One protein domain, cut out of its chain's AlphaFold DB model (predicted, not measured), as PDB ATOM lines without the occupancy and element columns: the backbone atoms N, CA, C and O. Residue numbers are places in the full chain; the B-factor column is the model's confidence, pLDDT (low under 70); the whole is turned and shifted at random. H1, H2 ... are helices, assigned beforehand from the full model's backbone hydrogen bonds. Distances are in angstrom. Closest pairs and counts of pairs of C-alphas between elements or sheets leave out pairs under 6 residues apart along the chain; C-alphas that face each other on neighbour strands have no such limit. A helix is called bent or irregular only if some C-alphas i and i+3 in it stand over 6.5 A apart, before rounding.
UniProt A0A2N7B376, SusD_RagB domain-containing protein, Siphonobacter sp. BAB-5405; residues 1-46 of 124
ATOM      1  N   MET A   1     -30.923 -45.364  -8.684       45.50
ATOM      2  CA  MET A   1     -30.568 -45.023  -7.288       45.50
ATOM      3  C   MET A   1     -31.766 -44.276  -6.718       45.50
ATOM      4  O   MET A   1     -32.169 -43.309  -7.348       45.50
ATOM      5  N   ARG A   2     -32.430 -44.770  -5.662       53.97
ATOM      6  CA  ARG A   2     -33.573 -44.051  -5.058       53.97
ATOM      7  C   ARG A   2     -33.063 -42.752  -4.420       53.97
ATOM      8  O   ARG A   2     -31.964 -42.763  -3.873       53.97
ATOM      9  N   SER A   3     -33.806 -41.655  -4.546       66.62
ATOM     10  CA  SER A   3     -33.408 -40.352  -3.999       66.62
ATOM     11  C   SER A   3     -33.562 -40.330  -2.473       66.62
ATOM     12  O   SER A   3     -34.410 -41.028  -1.917       66.62
ATOM     13  N   ASP A   4     -32.764 -39.513  -1.778       69.44
ATOM     14  CA  ASP A   4     -32.820 -39.397  -0.311       69.44
ATOM     15  C   ASP A   4     -34.219 -38.966   0.192       69.44
ATOM     16  O   ASP A   4     -34.636 -39.358   1.282       69.44
ATOM     17  N   GLY A   5     -34.987 -38.247  -0.637       82.00
ATOM     18  CA  GLY A   5     -36.374 -37.868  -0.349       82.00
ATOM     19  C   GLY A   5     -37.334 -39.059  -0.225       82.00
ATOM     20  O   GLY A   5     -38.176 -39.065   0.669       82.00
ATOM     21  N   GLU A   6     -37.172 -40.102  -1.046       89.25
ATOM     22  CA  GLU A   6     -38.008 -41.313  -0.963       89.25
ATOM     23  C   GLU A   6     -37.690 -42.123   0.305       89.25
ATOM     24  O   GLU A   6     -38.584 -42.661   0.962       89.25
ATOM     25  N   SER A   7     -36.409 -42.192   0.681       90.81
ATOM     26  CA  SER A   7     -35.973 -42.848   1.922       90.81
ATOM     27  C   SER A   7     -36.561 -42.164   3.157       90.81
ATOM     28  O   SER A   7     -37.036 -42.843   4.067       90.81
ATOM     29  N   LEU A   8     -36.568 -40.827   3.173       93.94
ATOM     30  CA  LEU A   8     -37.130 -40.031   4.261       93.94
ATOM     31  C   LEU A   8     -38.648 -40.211   4.385       93.94
ATOM     32  O   LEU A   8     -39.157 -40.407   5.486       93.94
ATOM     33  N   GLU A   9     -39.372 -40.205   3.261       94.56
ATOM     34  CA  GLU A   9     -40.819 -40.450   3.249       94.56
ATOM     35  C   GLU A   9     -41.158 -41.817   3.865       94.56
ATOM     36  O   GLU A   9     -42.057 -41.935   4.697       94.56
ATOM     37  N   ARG A  10     -40.405 -42.860   3.497       95.31
ATOM     38  CA  ARG A  10     -40.610 -44.221   4.016       95.31
ATOM     39  C   ARG A  10     -40.289 -44.336   5.500       95.31
ATOM     40  O   ARG A  10     -41.060 -44.957   6.227       95.31
ATOM     41  N   LEU A  11     -39.198 -43.722   5.952       96.31
ATOM     42  CA  LEU A  11     -38.856 -43.649   7.373       96.31
ATOM     43  C   LEU A  11     -39.985 -42.988   8.175       96.31
ATOM     44  O   LEU A  11     -40.398 -43.493   9.216       96.31
ATOM     45  N   ASN A  12     -40.545 -41.898   7.647       97.56
ATOM     46  CA  ASN A  12     -41.609 -41.167   8.323       97.56
ATOM     47  C   ASN A  12     -42.926 -41.951   8.422       97.56
ATOM     48  O   ASN A  12     -43.664 -41.741   9.381       97.56
ATOM     49  N   LYS A  13     -43.194 -42.914   7.528       97.81
ATOM     50  CA  LYS A  13     -44.330 -43.845   7.690       97.81
ATOM     51  C   LYS A  13     -44.186 -44.710   8.946       97.81
ATOM     52  O   LYS A  13     -45.172 -44.936   9.645       97.81
ATOM     53  N   VAL A  14     -42.964 -45.150   9.264       97.38
ATOM     54  CA  VAL A  14     -42.667 -45.906  10.495       97.38
ATOM     55  C   VAL A  14     -42.847 -45.014  11.723       97.38
ATOM     56  O   VAL A  14     -43.578 -45.391  12.638       97.38
ATOM     57  N   HIS A  15     -42.270 -43.806  11.704       97.88
ATOM     58  CA  HIS A  15     -42.404 -42.832  12.795       97.88
ATOM     59  C   HIS A  15     -43.865 -42.487  13.087       97.88
ATOM     60  O   HIS A  15     -44.293 -42.556  14.236       97.88
ATOM     61  N   GLN A  16     -44.647 -42.174  12.052       97.88
ATOM     62  CA  GLN A  16     -46.055 -41.819  12.199       97.88
ATOM     63  C   GLN A  16     -46.857 -42.954  12.843       97.88
ATOM     64  O   GLN A  16     -47.629 -42.709  13.768       97.88
ATOM     65  N   ARG A  17     -46.649 -44.202  12.399       98.12
ATOM     66  CA  ARG A  17     -47.313 -45.380  12.977       98.12
ATOM     67  C   ARG A  17     -46.905 -45.621  14.435       98.12
ATOM     68  O   ARG A  17     -47.726 -46.098  15.208       98.12
ATOM     69  N   ALA A  18     -45.681 -45.260  14.813       97.44
ATOM     70  CA  ALA A  18     -45.187 -45.323  16.188       97.44
ATOM     71  C   ALA A  18     -45.550 -44.091  17.050       97.44
ATOM     72  O   ALA A  18     -45.179 -44.038  18.221       97.44
ATOM     73  N   GLY A  19     -46.249 -43.086  16.500       97.81
ATOM     74  CA  GLY A  19     -46.581 -41.846  17.213       97.81
ATOM     75  C   GLY A  19     -45.389 -40.905  17.441       97.81
ATOM     76  O   GLY A  19     -45.438 -40.049  18.323       97.81
ATOM     77  N   LEU A  20     -44.311 -41.060  16.669       97.50
ATOM     78  CA  LEU A  20     -43.103 -40.241  16.741       97.50
ATOM     79  C   LEU A  20     -43.164 -39.061  15.754       97.50
ATOM     80  O   LEU A  20     -43.790 -39.168  14.696       97.50
ATOM     81  N   PRO A  21     -42.484 -37.934  16.050       97.69
ATOM     82  CA  PRO A  21     -42.392 -36.818  15.116       97.69
ATOM     83  C   PRO A  21     -41.650 -37.217  13.834       97.69
ATOM     84  O   PRO A  21     -40.751 -38.066  13.849       97.69
ATOM     85  N   ALA A  22     -42.010 -36.562  12.729       97.19
ATOM     86  CA  ALA A  22     -41.360 -36.767  11.443       97.19
ATOM     87  C   ALA A  22     -39.895 -36.304  11.476       97.19
ATOM     88  O   ALA A  22     -39.565 -35.225  11.971       97.19
ATOM     89  N   VAL A  23     -39.018 -37.115  10.894       96.69
ATOM     90  CA  VAL A  23     -37.623 -36.777  10.633       96.69
ATOM     91  C   VAL A  23     -37.566 -35.815   9.452       96.69
ATOM     92  O   VAL A  23     -38.237 -36.010   8.437       96.69
ATOM     93  N   THR A  24     -36.735 -34.784   9.576       95.88
ATOM     94  CA  THR A  24     -36.515 -33.753   8.547       95.88
ATOM     95  C   THR A  24     -35.073 -33.724   8.032       95.88
ATOM     96  O   THR A  24     -34.721 -32.899   7.194       95.88
ATOM     97  N   VAL A  25     -34.220 -34.628   8.525       94.12
ATOM     98  CA  VAL A  25     -32.802 -34.714   8.158       94.12
ATOM     99  C   VAL A  25     -32.651 -35.209   6.721       94.12
ATOM    100  O   VAL A  25     -33.094 -36.304   6.386       94.12
ATOM    101  N   THR A  26     -31.966 -34.423   5.893       88.50
ATOM    102  CA  THR A  26     -31.777 -34.702   4.458       88.50
ATOM    103  C   THR A  26     -30.366 -35.156   4.091       88.50
ATOM    104  O   THR A  26     -30.171 -35.729   3.026       88.50
ATOM    105  N   SER A  27     -29.371 -34.943   4.959       93.31
ATOM    106  CA  SER A  27     -28.015 -35.456   4.729       93.31
ATOM    107  C   SER A  27     -28.036 -36.979   4.699       93.31
ATOM    108  O   SER A  27     -28.385 -37.605   5.699       93.31
ATOM    109  N   GLN A  28     -27.602 -37.581   3.590       92.25
ATOM    110  CA  GLN A  28     -27.591 -39.033   3.418       92.25
ATOM    111  C   GLN A  28     -26.878 -39.766   4.566       92.25
ATOM    112  O   GLN A  28     -27.369 -40.777   5.068       92.25
ATOM    113  N   THR A  29     -25.718 -39.269   5.002       93.00
ATOM    114  CA  THR A  29     -24.939 -39.894   6.081       93.00
ATOM    115  C   THR A  29     -25.683 -39.840   7.411       93.00
ATOM    116  O   THR A  29     -25.708 -40.831   8.140       93.00
ATOM    117  N   ALA A  30     -26.318 -38.708   7.722       94.25
ATOM    118  CA  ALA A  30     -27.097 -38.563   8.945       94.25
ATOM    119  C   ALA A  30     -28.394 -39.387   8.883       94.25
ATOM    120  O   ALA A  30     -28.701 -40.115   9.824       94.25
ATOM    121  N   LEU A  31     -29.095 -39.363   7.745       95.25
ATOM    122  CA  LEU A  31     -30.299 -40.152   7.508       95.25
ATOM    123  C   LEU A  31     -30.017 -41.655   7.628       95.25
ATOM    124  O   LEU A  31     -30.786 -42.370   8.260       95.25
ATOM    125  N   ARG A  32     -28.876 -42.134   7.115       95.25
ATOM    126  CA  ARG A  32     -28.450 -43.532   7.276       95.25
ATOM    127  C   ARG A  32     -28.321 -43.922   8.748       95.25
ATOM    128  O   ARG A  32     -28.817 -44.976   9.128       95.25
ATOM    129  N   LYS A  33     -27.706 -43.075   9.582       95.12
ATOM    130  CA  LYS A  33     -27.578 -43.333  11.029       95.12
ATOM    131  C   LYS A  33     -28.944 -43.387  11.720       95.12
ATOM    132  O   LYS A  33     -29.152 -44.240  12.578       95.12
ATOM    133  N   ILE A  34     -29.881 -42.528  11.316       96.38
ATOM    134  CA  ILE A  34     -31.256 -42.545  11.835       96.38
ATOM    135  C   ILE A  34     -31.965 -43.836  11.425       96.38
ATOM    136  O   ILE A  34     -32.500 -44.523  12.286       96.38
ATOM    137  N   ILE A  35     -31.896 -44.230  10.151       96.00
ATOM    138  CA  ILE A  35     -32.504 -45.479   9.667       96.00
ATOM    139  C   ILE A  35     -31.967 -46.687  10.443       96.00
ATOM    140  O   ILE A  35     -32.746 -47.526  10.875       96.00
ATOM    141  N   GLN A  36     -30.654 -46.769  10.675       95.94
ATOM    142  CA  GLN A  36     -30.049 -47.869  11.442       95.94
ATOM    143  C   GLN A  36     -30.513 -47.901  12.907       95.94
ATOM    144  O   GLN A  36     -30.640 -48.981  13.488       95.94
ATOM    145  N   ARG A  37     -30.757 -46.729  13.510       95.50
ATOM    146  CA  ARG A  37     -31.340 -46.610  14.852       95.50
ATOM    147  C   ARG A  37     -32.796 -47.074  14.862       95.50
ATOM    148  O   ARG A  37     -33.138 -47.890  15.710       95.50
ATOM    149  N   GLU A  38     -33.622 -46.584  13.938       97.00
ATOM    150  CA  GLU A  38     -35.037 -46.971  13.857       97.00
ATOM    151  C   GLU A  38     -35.196 -48.457  13.567       97.00
ATOM    152  O   GLU A  38     -36.021 -49.110  14.190       97.00
ATOM    153  N   TRP A  39     -34.346 -49.030  12.714       96.75
ATOM    154  CA  TRP A  39     -34.340 -50.468  12.456       96.75
ATOM    155  C   TRP A  39     -34.098 -51.281  13.734       96.75
ATOM    156  O   TRP A  39     -34.757 -52.286  13.976       96.75
ATOM    157  N   ALA A  40     -33.179 -50.827  14.592       95.44
ATOM    158  CA  ALA A  40     -32.903 -51.494  15.861       95.44
ATOM    159  C   ALA A  40     -34.062 -51.387  16.866       95.44
ATOM    160  O   ALA A  40     -34.203 -52.274  17.707       95.44
ATOM    161  N   ALA A  41     -34.842 -50.305  16.807       96.44
ATOM    162  CA  ALA A  41     -35.982 -50.075  17.690       96.44
ATOM    163  C   ALA A  41     -37.243 -50.808  17.207       96.44
ATOM    164  O   ALA A  41     -37.884 -51.488  18.001       96.44
ATOM    165  N   GLU A  42     -37.563 -50.697  15.916       97.19
ATOM    166  CA  GLU A  42     -38.743 -51.296  15.289       97.19
ATOM    167  C   GLU A  42     -38.699 -52.825  15.354       97.19
ATOM    168  O   GLU A  42     -39.683 -53.439  15.738       97.19
ATOM    169  N   PHE A  43     -37.545 -53.430  15.056       96.94
ATOM    170  CA  PHE A  43     -37.376 -54.887  15.018       96.94
ATOM    171  C   PHE A  43     -36.760 -55.454  16.307       96.94
ATOM    172  O   PHE A  43     -36.032 -56.460  16.299       96.94
ATOM    173  N   PHE A  44     -36.979 -54.780  17.437       96.19
ATOM    174  CA  PHE A  44     -36.451 -55.231  18.718       96.19
ATOM    175  C   PHE A  44     -37.041 -56.596  19.101       96.19
ATOM    176  O   PHE A  44     -38.247 -56.801  19.073       96.19
ATOM    177  N   SER A  45     -36.180 -57.529  19.521       95.31
ATOM    178  CA  SER A  45     -36.551 -58.918  19.857       95.31
ATOM    179  C   SER A  45     -37.096 -59.766  18.694       95.31
ATOM    180  O   SER A  45     -37.663 -60.827  18.932       95.31
ATOM    181  N   GLU A  46     -36.838 -59.372  17.443       97.19
ATOM    182  CA  GLU A  46     -37.245 -60.125  16.242       97.19
ATOM    183  C   GLU A  46     -36.083 -60.847  15.529       97.19
ATOM    184  O   GLU A  46     -36.184 -61.229  14.369       97.19
TER     185      GLU A  46
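AT A GLANCE: This is residues 1 to 46 of the 124 residues of the protein "SusD_RagB domain-containing protein" of Siphonobacter sp. BAB-5405 (UniProt A0A2N7B376). Two helices of nearly the same length, H2 and H1, stand side by side at a small angle and run the same way, with their closest C-alphas at their beginnings. From the end of H1 the chain folds back through residues 18 to 27 to the beginning of H2. The printed part has 46 residues with two named helices, H1 then H2, and no named strand; its class is all helix. It is compact, with a radius of gyration of the C-alphas of 10.5 A, yet elongated in outline, spanning 30 by 18 by 16 A.

HOW THE PARTS SIT: Look first at H2, residues 28 to 42, the longest helix by residues. Then find H1, residues 4 to 17, which only just touches H2, with 3 pairs of C-alphas within 8 A. The closest C-alphas of the two helices, those of Asp 4 and Gln 28, are 6.4 A apart. Their centres are 10.9 A apart. Their lines stand at a shallow tilt of 26 degrees, and they run the same way. In H2 every O i to N i+4 pair is within hydrogen-bond range; in H1 9 of 10 are.

IN THESE COORDINATES: Find C-alpha 28 at (-27.591, -39.033, 3.418); from there H2 runs 20.4 A to C-alpha 42 at (-38.743, -51.296, 15.289). Then go back to C-alpha 4 at (-32.820, -39.397, -0.311), where H1 begins; it runs 20.6 A to C-alpha 17 at (-47.313, -45.380, 12.977). Neither helix is bent.

THE WHOLE: The two C-alphas farthest apart are those of Met 1 and Ser 45, at 31.1 A. Residue 1 is the chain's first residue, and the printed part ends at residue 46 with no cut. The link from H1 to H2, 10 residues, is short but not tight. In the B-factor column you will find a mean pLDDT of 92.1 for the printed part of this model, with residues 1 to 4 under 70.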